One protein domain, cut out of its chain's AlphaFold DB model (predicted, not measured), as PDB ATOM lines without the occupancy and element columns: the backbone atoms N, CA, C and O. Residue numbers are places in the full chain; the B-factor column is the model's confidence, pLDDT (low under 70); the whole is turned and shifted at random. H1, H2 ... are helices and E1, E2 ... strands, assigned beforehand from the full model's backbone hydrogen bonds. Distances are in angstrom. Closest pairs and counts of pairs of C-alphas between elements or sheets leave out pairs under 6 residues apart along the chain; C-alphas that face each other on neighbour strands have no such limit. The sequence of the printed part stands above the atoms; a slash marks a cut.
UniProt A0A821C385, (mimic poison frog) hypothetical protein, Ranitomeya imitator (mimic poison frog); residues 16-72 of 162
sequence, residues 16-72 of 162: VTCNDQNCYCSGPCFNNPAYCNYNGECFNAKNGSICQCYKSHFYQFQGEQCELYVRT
ATOM      1  N   VAL A  16     -42.414 -22.237 -56.669       86.50
ATOM      2  CA  VAL A  16     -42.533 -20.899 -57.255       86.50
ATOM      3  C   VAL A  16     -43.990 -20.698 -57.660       86.50
ATOM      4  O   VAL A  16     -44.505 -21.419 -58.514       86.50
ATOM      5  N   THR A  17     -44.648 -19.711 -57.064       86.31
ATOM      6  CA  THR A  17     -45.989 -19.276 -57.455       86.31
ATOM      7  C   THR A  17     -45.870 -17.912 -58.122       86.31
ATOM      8  O   THR A  17     -45.387 -16.952 -57.524       86.31
ATOM      9  N   CYS A  18     -46.290 -17.828 -59.380       85.00
ATOM     10  CA  CYS A  18     -46.314 -16.579 -60.130       85.00
ATOM     11  C   CYS A  18     -47.742 -16.060 -60.233       85.00
ATOM     12  O   CYS A  18     -48.648 -16.802 -60.599       85.00
ATOM     13  N   ASN A  19     -47.917 -14.784 -59.912       83.25
ATOM     14  CA  ASN A  19     -49.080 -14.002 -60.307       83.25
ATOM     15  C   ASN A  19     -48.724 -13.193 -61.572       83.25
ATOM     16  O   ASN A  19     -47.541 -13.099 -61.904       83.25
ATOM     17  N   ASP A  20     -49.699 -12.572 -62.244       81.50
ATOM     18  CA  ASP A  20     -49.530 -11.920 -63.567       81.50
ATOM     19  C   ASP A  20     -48.369 -10.903 -63.672       81.50
ATOM     20  O   ASP A  20     -47.923 -10.569 -64.770       81.50
ATOM     21  N   GLN A  21     -47.861 -10.404 -62.540       80.44
ATOM     22  CA  GLN A  21     -46.797  -9.395 -62.470       80.44
ATOM     23  C   GLN A  21     -45.584  -9.816 -61.616       80.44
ATOM     24  O   GLN A  21     -44.474  -9.348 -61.870       80.44
ATOM     25  N   ASN A  22     -45.750 -10.725 -60.645       81.94
ATOM     26  CA  ASN A  22     -44.709 -11.081 -59.674       81.94
ATOM     27  C   ASN A  22     -44.677 -12.583 -59.384       81.94
ATOM     28  O   ASN A  22     -45.704 -13.202 -59.112       81.94
ATOM     29  N   CYS A  23     -43.469 -13.139 -59.329       86.62
ATOM     30  CA  CYS A  23     -43.210 -14.500 -58.873       86.62
ATOM     31  C   CYS A  23     -42.649 -14.488 -57.449       86.62
ATOM     32  O   CYS A  23     -41.722 -13.732 -57.153       86.62
ATOM     33  N   TYR A  24     -43.201 -15.323 -56.574       85.81
ATOM     34  CA  TYR A  24     -42.775 -15.473 -55.184       85.81
ATOM     35  C   TYR A  24     -42.716 -16.952 -54.789       85.81
ATOM     36  O   TYR A  24     -43.303 -17.816 -55.437       85.81
ATOM     37  N   CYS A  25     -41.977 -17.258 -53.726       86.06
ATOM     38  CA  CYS A  25     -41.862 -18.617 -53.203       86.06
ATOM     39  C   CYS A  25     -42.959 -18.871 -52.169       86.06
ATOM     40  O   CYS A  25     -42.997 -18.193 -51.140       86.06
ATOM     41  N   SER A  26     -43.820 -19.855 -52.415       88.50
ATOM     42  CA  SER A  26     -44.838 -20.301 -51.461       88.50
ATOM     43  C   SER A  26     -44.391 -21.592 -50.772       88.50
ATOM     44  O   SER A  26     -43.877 -22.521 -51.400       88.50
ATOM     45  N   GLY A  27     -44.540 -21.628 -49.447       87.94
ATOM     46  CA  GLY A  27     -44.234 -22.808 -48.641       87.94
ATOM     47  C   GLY A  27     -45.387 -23.819 -48.630       87.94
ATOM     48  O   GLY A  27     -46.535 -23.449 -48.901       87.94
ATOM     49  N   PRO A  28     -45.124 -25.081 -48.256       87.81
ATOM     50  CA  PRO A  28     -46.130 -26.144 -48.238       87.81
ATOM     51  C   PRO A  28     -47.347 -25.822 -47.359       87.81
ATOM     52  O   PRO A  28     -48.471 -26.105 -47.766       87.81
ATOM     53  N   CYS A  29     -47.162 -25.147 -46.218       89.75
ATOM     54  CA  CYS A  29     -48.277 -24.737 -45.352       89.75
ATOM     55  C   CYS A  29     -49.237 -23.725 -46.001       89.75
ATOM     56  O   CYS A  29     -50.419 -23.707 -45.673       89.75
ATOM     57  N   PHE A  30     -48.748 -22.874 -46.912       88.38
ATOM     58  CA  PHE A  30     -49.595 -21.912 -47.628       88.38
ATOM     59  C   PHE A  30     -50.397 -22.603 -48.737       88.38
ATOM     60  O   PHE A  30     -51.569 -22.307 -48.940       88.38
ATOM     61  N   ASN A  31     -49.767 -23.557 -49.424       88.69
ATOM     62  CA  ASN A  31     -50.382 -24.280 -50.535       88.69
ATOM     63  C   ASN A  31     -51.375 -25.353 -50.071       88.69
ATOM     64  O   ASN A  31     -52.319 -25.663 -50.794       88.69
ATOM     65  N   ASN A  32     -51.178 -25.912 -48.875       89.56
ATOM     66  CA  ASN A  32     -52.082 -26.883 -48.272       89.56
ATOM     67  C   ASN A  32     -52.508 -26.437 -46.859       89.56
ATOM     68  O   ASN A  32     -51.935 -26.900 -45.868       89.56
ATOM     69  N   PRO A  33     -53.540 -25.579 -46.736       86.50
ATOM     70  CA  PRO A  33     -54.023 -25.118 -45.433       86.50
ATOM     71  C   PRO A  33     -54.624 -26.249 -44.582       86.50
ATOM     72  O   PRO A  33     -54.704 -26.130 -43.362       86.50
ATOM     73  N   ALA A  34     -55.015 -27.364 -45.207       90.31
ATOM     74  CA  ALA A  34     -55.563 -28.536 -44.532       90.31
ATOM     75  C   ALA A  34     -54.485 -29.521 -44.043       90.31
ATOM     76  O   ALA A  34     -54.835 -30.555 -43.480       90.31
ATOM     77  N   TYR A  35     -53.191 -29.228 -44.236       91.31
ATOM     78  CA  TYR A  35     -52.096 -30.153 -43.914       91.31
ATOM     79  C   TYR A  35     -52.103 -30.631 -42.452       91.31
ATOM     80  O   TYR A  35     -51.822 -31.793 -42.196       91.31
ATOM     81  N   CYS A  36     -52.484 -29.770 -41.503       93.69
ATOM     82  CA  CYS A  36     -52.613 -30.120 -40.079       93.69
ATOM     83  C   CYS A  36     -54.065 -30.416 -39.657       93.69
ATOM     84  O   CYS A  36     -54.442 -30.174 -38.507       93.69
ATOM     85  N   ASN A  37     -54.916 -30.850 -40.596       93.12
ATOM     86  CA  ASN A  37     -56.330 -31.186 -40.379       93.12
ATOM     87  C   ASN A  37     -57.156 -30.096 -39.667       93.12
ATOM     88  O   ASN A  37     -58.120 -30.407 -38.974       93.12
ATOM     89  N   TYR A  38     -56.770 -28.820 -39.798       91.12
ATOM     90  CA  TYR A  38     -57.347 -27.677 -39.064       91.12
ATOM     91  C   TYR A  38     -57.282 -27.787 -37.527       91.12
ATOM     92  O   TYR A  38     -57.844 -26.955 -36.814       91.12
ATOM     93  N   ASN A  39     -56.547 -28.774 -37.011       93.62
ATOM     94  CA  ASN A  39     -56.423 -29.099 -35.592       93.62
ATOM     95  C   ASN A  39     -55.060 -28.672 -35.017       93.62
ATOM     96  O   ASN A  39     -54.654 -29.133 -33.945       93.62
ATOM     97  N   GLY A  40     -54.339 -27.807 -35.728       92.69
ATOM     98  CA  GLY A  40     -53.041 -27.291 -35.321       92.69
ATOM     99  C   GLY A  40     -52.531 -26.183 -36.232       92.69
ATOM    100  O   GLY A  40     -53.112 -25.893 -37.279       92.69
ATOM    101  N   GLU A  41     -51.418 -25.587 -35.821       93.06
ATOM    102  CA  GLU A  41     -50.686 -24.595 -36.606       93.06
ATOM    103  C   GLU A  41     -49.645 -25.285 -37.496       93.06
ATOM    104  O   GLU A  41     -48.976 -26.226 -37.065       93.06
ATOM    105  N   CYS A  42     -49.504 -24.823 -38.740       92.88
ATOM    106  CA  CYS A  42     -48.550 -25.368 -39.705       92.88
ATOM    107  C   CYS A  42     -47.308 -24.480 -39.798       92.88
ATOM    108  O   CYS A  42     -47.420 -23.277 -40.047       92.88
ATOM    109  N   PHE A  43     -46.124 -25.080 -39.676       91.12
ATOM    110  CA  PHE A  43     -44.841 -24.394 -39.821       91.12
ATOM    111  C   PHE A  43     -43.987 -25.038 -40.911       91.12
ATOM    112  O   PHE A  43     -43.911 -26.259 -41.027       91.12
ATOM    113  N   ASN A  44     -43.287 -24.220 -41.696       89.25
ATOM    114  CA  ASN A  44     -42.324 -24.715 -42.678       89.25
ATOM    115  C   ASN A  44     -40.963 -24.924 -41.990       89.25
ATOM    116  O   ASN A  44     -40.355 -23.960 -41.525       89.25
ATOM    117  N   ALA A  45     -40.471 -26.163 -41.927       86.88
ATOM    118  CA  ALA A  45     -39.157 -26.501 -41.381       86.88
ATOM    119  C   ALA A  45     -38.193 -26.970 -42.484       86.88
ATOM    120  O   ALA A  45     -38.583 -27.211 -43.627       86.88
ATOM    121  N   LYS A  46     -36.896 -27.077 -42.154       84.38
ATOM    122  CA  LYS A  46     -35.850 -27.410 -43.139       84.38
ATOM    123  C   LYS A  46     -36.121 -28.732 -43.866       84.38
ATOM    124  O   LYS A  46     -35.979 -28.808 -45.080       84.38
ATOM    125  N   ASN A  47     -36.585 -29.731 -43.117       83.06
ATOM    126  CA  ASN A  47     -36.875 -31.075 -43.620       83.06
ATOM    127  C   ASN A  47     -38.319 -31.247 -44.134       83.06
ATOM    128  O   ASN A  47     -38.691 -32.361 -44.487       83.06
ATOM    129  N   GLY A  48     -39.129 -30.184 -44.175       84.81
ATOM    130  CA  GLY A  48     -40.532 -30.239 -44.594       84.81
ATOM    131  C   GLY A  48     -41.463 -29.481 -43.647       84.81
ATOM    132  O   GLY A  48     -41.021 -28.859 -42.682       84.81
ATOM    133  N   SER A  49     -42.764 -29.504 -43.927       89.62
ATOM    134  CA  SER A  49     -43.787 -28.924 -43.053       89.62
ATOM    135  C   SER A  49     -43.948 -29.731 -41.765       89.62
ATOM    136  O   SER A  49     -43.975 -30.957 -41.800       89.62
ATOM    137  N   ILE A  50     -44.093 -29.040 -40.638       92.19
ATOM    138  CA  ILE A  50     -44.381 -29.624 -39.325       92.19
ATOM    139  C   ILE A  50     -45.675 -29.028 -38.771       92.19
ATOM    140  O   ILE A  50     -45.978 -27.857 -39.006       92.19
ATOM    141  N   CYS A  51     -46.417 -29.825 -38.009       94.25
ATOM    142  CA  CYS A  51     -47.653 -29.397 -37.365       94.25
ATOM    143  C   CYS A  51     -47.474 -29.263 -35.852       94.25
ATOM    144  O   CYS A  51     -46.976 -30.168 -35.181       94.25
ATOM    145  N   GLN A  52     -47.944 -28.149 -35.297       94.62
ATOM    146  CA  GLN A  52     -48.123 -27.972 -33.862       94.62
ATOM    147  C   GLN A  52     -49.597 -28.167 -33.515       94.62
ATOM    148  O   GLN A  52     -50.419 -27.264 -33.656       94.62
ATOM    149  N   CYS A  53     -49.928 -29.367 -33.050       95.69
ATOM    150  CA  CYS A  53     -51.299 -29.735 -32.725       95.69
ATOM    151  C   CYS A  53     -51.840 -29.001 -31.496       95.69
ATOM    152  O   CYS A  53     -51.129 -28.817 -30.499       95.69
ATOM    153  N   TYR A  54     -53.127 -28.656 -31.532       94.25
ATOM    154  CA  TYR A  54     -53.808 -28.036 -30.404       94.25
ATOM    155  C   TYR A  54     -53.963 -29.003 -29.228       94.25
ATOM    156  O   TYR A  54     -54.286 -30.188 -29.375       94.25
ATOM    157  N   LYS A  55     -53.752 -28.464 -28.026       92.12
ATOM    158  CA  LYS A  55     -53.853 -29.192 -26.762       92.12
ATOM    159  C   LYS A  55     -54.727 -28.404 -25.798       92.12
ATOM    160  O   LYS A  55     -54.563 -27.200 -25.641       92.12
ATOM    161  N   SER A  56     -55.660 -29.095 -25.165       88.62
ATOM    162  CA  SER A  56     -56.581 -28.560 -24.164       88.62
ATOM    163  C   SER A  56     -56.553 -29.427 -22.904       88.62
ATOM    164  O   SER A  56     -56.003 -30.526 -22.891       88.62
ATOM    165  N   HIS A  57     -57.190 -28.959 -21.829       84.50
ATOM    166  CA  HIS A  57     -57.226 -29.681 -20.548       84.50
ATOM    167  C   HIS A  57     -57.973 -31.020 -20.580       84.50
ATOM    168  O   HIS A  57     -57.768 -31.840 -19.691       84.50
ATOM    169  N   PHE A  58     -58.852 -31.234 -21.567       87.56
ATOM    170  CA  PHE A  58     -59.700 -32.432 -21.665       87.56
ATOM    171  C   PHE A  58     -59.432 -33.270 -22.913       87.56
ATOM    172  O   PHE A  58     -59.697 -34.471 -22.918       87.56
ATOM    173  N   TYR A  59     -58.826 -32.687 -23.936       89.50
ATOM    174  CA  TYR A  59     -58.525 -33.358 -25.191       89.50
ATOM    175  C   TYR A  59     -57.257 -32.787 -25.811       89.50
ATOM    176  O   TYR A  59     -56.864 -31.655 -25.534       89.50
ATOM    177  N   GLN A  60     -56.622 -33.579 -26.655       93.69
ATOM    178  CA  GLN A  60     -55.459 -33.181 -27.425       93.69
ATOM    179  C   GLN A  60     -55.474 -33.895 -28.767       93.69
ATOM    180  O   GLN A  60     -55.964 -35.024 -28.864       93.69
ATOM    181  N   PHE A  61     -54.908 -33.245 -29.773       94.12
ATOM    182  CA  PHE A  61     -54.644 -33.874 -31.057       94.12
ATOM    183  C   PHE A  61     -53.200 -34.384 -31.106       94.12
ATOM    184  O   PHE A  61     -52.289 -33.748 -30.568       94.12
ATOM    185  N   GLN A  62     -53.000 -35.556 -31.698       91.62
ATOM    186  CA  GLN A  62     -51.704 -36.218 -31.868       91.62
ATOM    187  C   GLN A  62     -51.545 -36.710 -33.314       91.62
ATOM    188  O   GLN A  62     -52.516 -36.733 -34.070       91.62
ATOM    189  N   GLY A  63     -50.329 -37.116 -33.674       92.75
ATOM    190  CA  GLY A  63     -49.963 -37.515 -35.035       92.75
ATOM    191  C   GLY A  63     -49.078 -36.476 -35.718       92.75
ATOM    192  O   GLY A  63     -48.846 -35.396 -35.172       92.75
ATOM    193  N   GLU A  64     -48.567 -36.809 -36.902       90.62
ATOM    194  CA  GLU A  64     -47.751 -35.876 -37.694       90.62
ATOM    195  C   GLU A  64     -48.592 -34.728 -38.267       90.62
ATOM    196  O   GLU A  64     -48.080 -33.623 -38.441       90.62
ATOM    197  N   GLN A  65     -49.885 -34.971 -38.509       92.75
ATOM    198  CA  GLN A  65     -50.832 -34.020 -39.095       92.75
ATOM    199  C   GLN A  65     -52.020 -33.720 -38.168       92.75
ATOM    200  O   GLN A  65     -53.037 -33.185 -38.610       92.75
ATOM    201  N   CYS A  66     -51.914 -34.027 -36.873       94.50
ATOM    202  CA  CYS A  66     -52.969 -33.784 -35.881       94.50
ATOM    203  C   CYS A  66     -54.290 -34.527 -36.170       94.50
ATOM    204  O   CYS A  66     -55.383 -34.034 -35.869       94.50
ATOM    205  N   GLU A  67     -54.185 -35.717 -36.754       93.88
ATOM    206  CA  GLU A  67     -55.304 -36.560 -37.172       93.88
ATOM    207  C   GLU A  67     -55.935 -37.360 -36.019       93.88
ATOM    208  O   GLU A  67     -57.111 -37.726 -36.078       93.88
ATOM    209  N   LEU A  68     -55.188 -37.610 -34.941       93.25
ATOM    210  CA  LEU A  68     -55.651 -38.430 -33.824       93.25
ATOM    211  C   LEU A  68     -56.242 -37.565 -32.714       93.25
ATOM    212  O   LEU A  68     -55.525 -36.823 -32.047       93.25
ATOM    213  N   TYR A  69     -57.536 -37.723 -32.446       91.69
ATOM    214  CA  TYR A  69     -58.185 -37.129 -31.279       91.69
ATOM    215  C   TYR A  69     -58.031 -38.031 -30.049       91.69
ATOM    216  O   TYR A  69     -58.525 -39.160 -30.023       91.69
ATOM    217  N   VAL A  70     -57.391 -37.516 -28.999       91.81
ATOM    218  CA  VAL A  70     -57.142 -38.256 -27.757       91.81
ATOM    219  C   VAL A  70     -57.700 -37.488 -26.564       91.81
ATOM    220  O   VAL A  70     -57.441 -36.296 -26.383       91.81
ATOM    221  N   ARG A  71     -58.447 -38.177 -25.695       92.62
ATOM    222  CA  ARG A  71     -58.894 -37.612 -24.415       92.62
ATOM    223  C   ARG A  71     -57.748 -37.622 -23.413       92.62
ATOM    224  O   ARG A  71     -57.026 -38.606 -23.284       92.62
ATOM    225  N   THR A  72     -57.576 -36.518 -22.704       90.62
ATOM    226  CA  THR A  72     -56.497 -36.378 -21.715       90.62
ATOM    227  C   THR A  72     -56.898 -36.975 -20.367       90.62
ATOM    228  O   THR A  72     -58.074 -37.222 -20.094       90.62
TER     229      THR A  72
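This is residues 16 to 72 of the 162 residues of the protein "(mimic poison frog) hypothetical protein" of Ranitomeya imitator (mimic poison frog) (UniProt A0A821C385). Three small two-stranded hairpins follow one another along a long, narrow shape: E3 and E4 in the middle, E5 and E6 near one end, and E1 and E2 at the other. The short helix H1 sits between the first hairpin and the middle one. The printed part has 57 residues, with one named helix and six named strands in the order E1, E2, H1, E3, E4, E5, E6 along the chain; E1 and E2, E3 and E4, and E5 and E6 each form an antiparallel sheet of 2 strands, and the class is mostly strand. The whole is loose, with a radius of gyration of the C-alphas of 14.5 A, and a rod spanning 49 by 21 by 14 A.

Find C-alpha 40 at (-53.041, -27.291, -35.321), where E3, residues 40 to 45, begins its 15.2 A; E4, residues 48 to 53, returns over 16.0 A. Then look at E5, residues 59 to 62, and E6, residues 68 to 71, which ends at C-alpha 71, (-58.894, -37.612, -24.415). Before these come E1, residues 16 to 18, from C-alpha 16 at (-42.533, -20.899, -57.255), E2, residues 23 to 26, and H1, residues 28 to 31.

In the hairpin E3 and E4, 154 degrees between directions, N 43 and O 50 are 2.9 A apart, within hydrogen-bond range. The closest C-alphas of H1 and E3 are those of Cys 29 and Cys 42, 5.7 A; those of E4 and E5 are Cys 53 and Phe 61, 5.6 A. In the hairpin E5 and E6, look at N 62 and O 68, 2.8 A; in the hairpin E1 and E2, at N 17 and O 24, 2.8 A. H1 is too short for an O i to N i+4 pair; its one O i to N i+3 pair is within range. E2 and E3 are apart; E3 and E5 only just, at 8.0 A.

The C-alphas farthest apart, of Gln 21 and Thr 72, are 49.8 A apart. The printed part has no cut and no long link; no printed residue is under 70 in pLDDT.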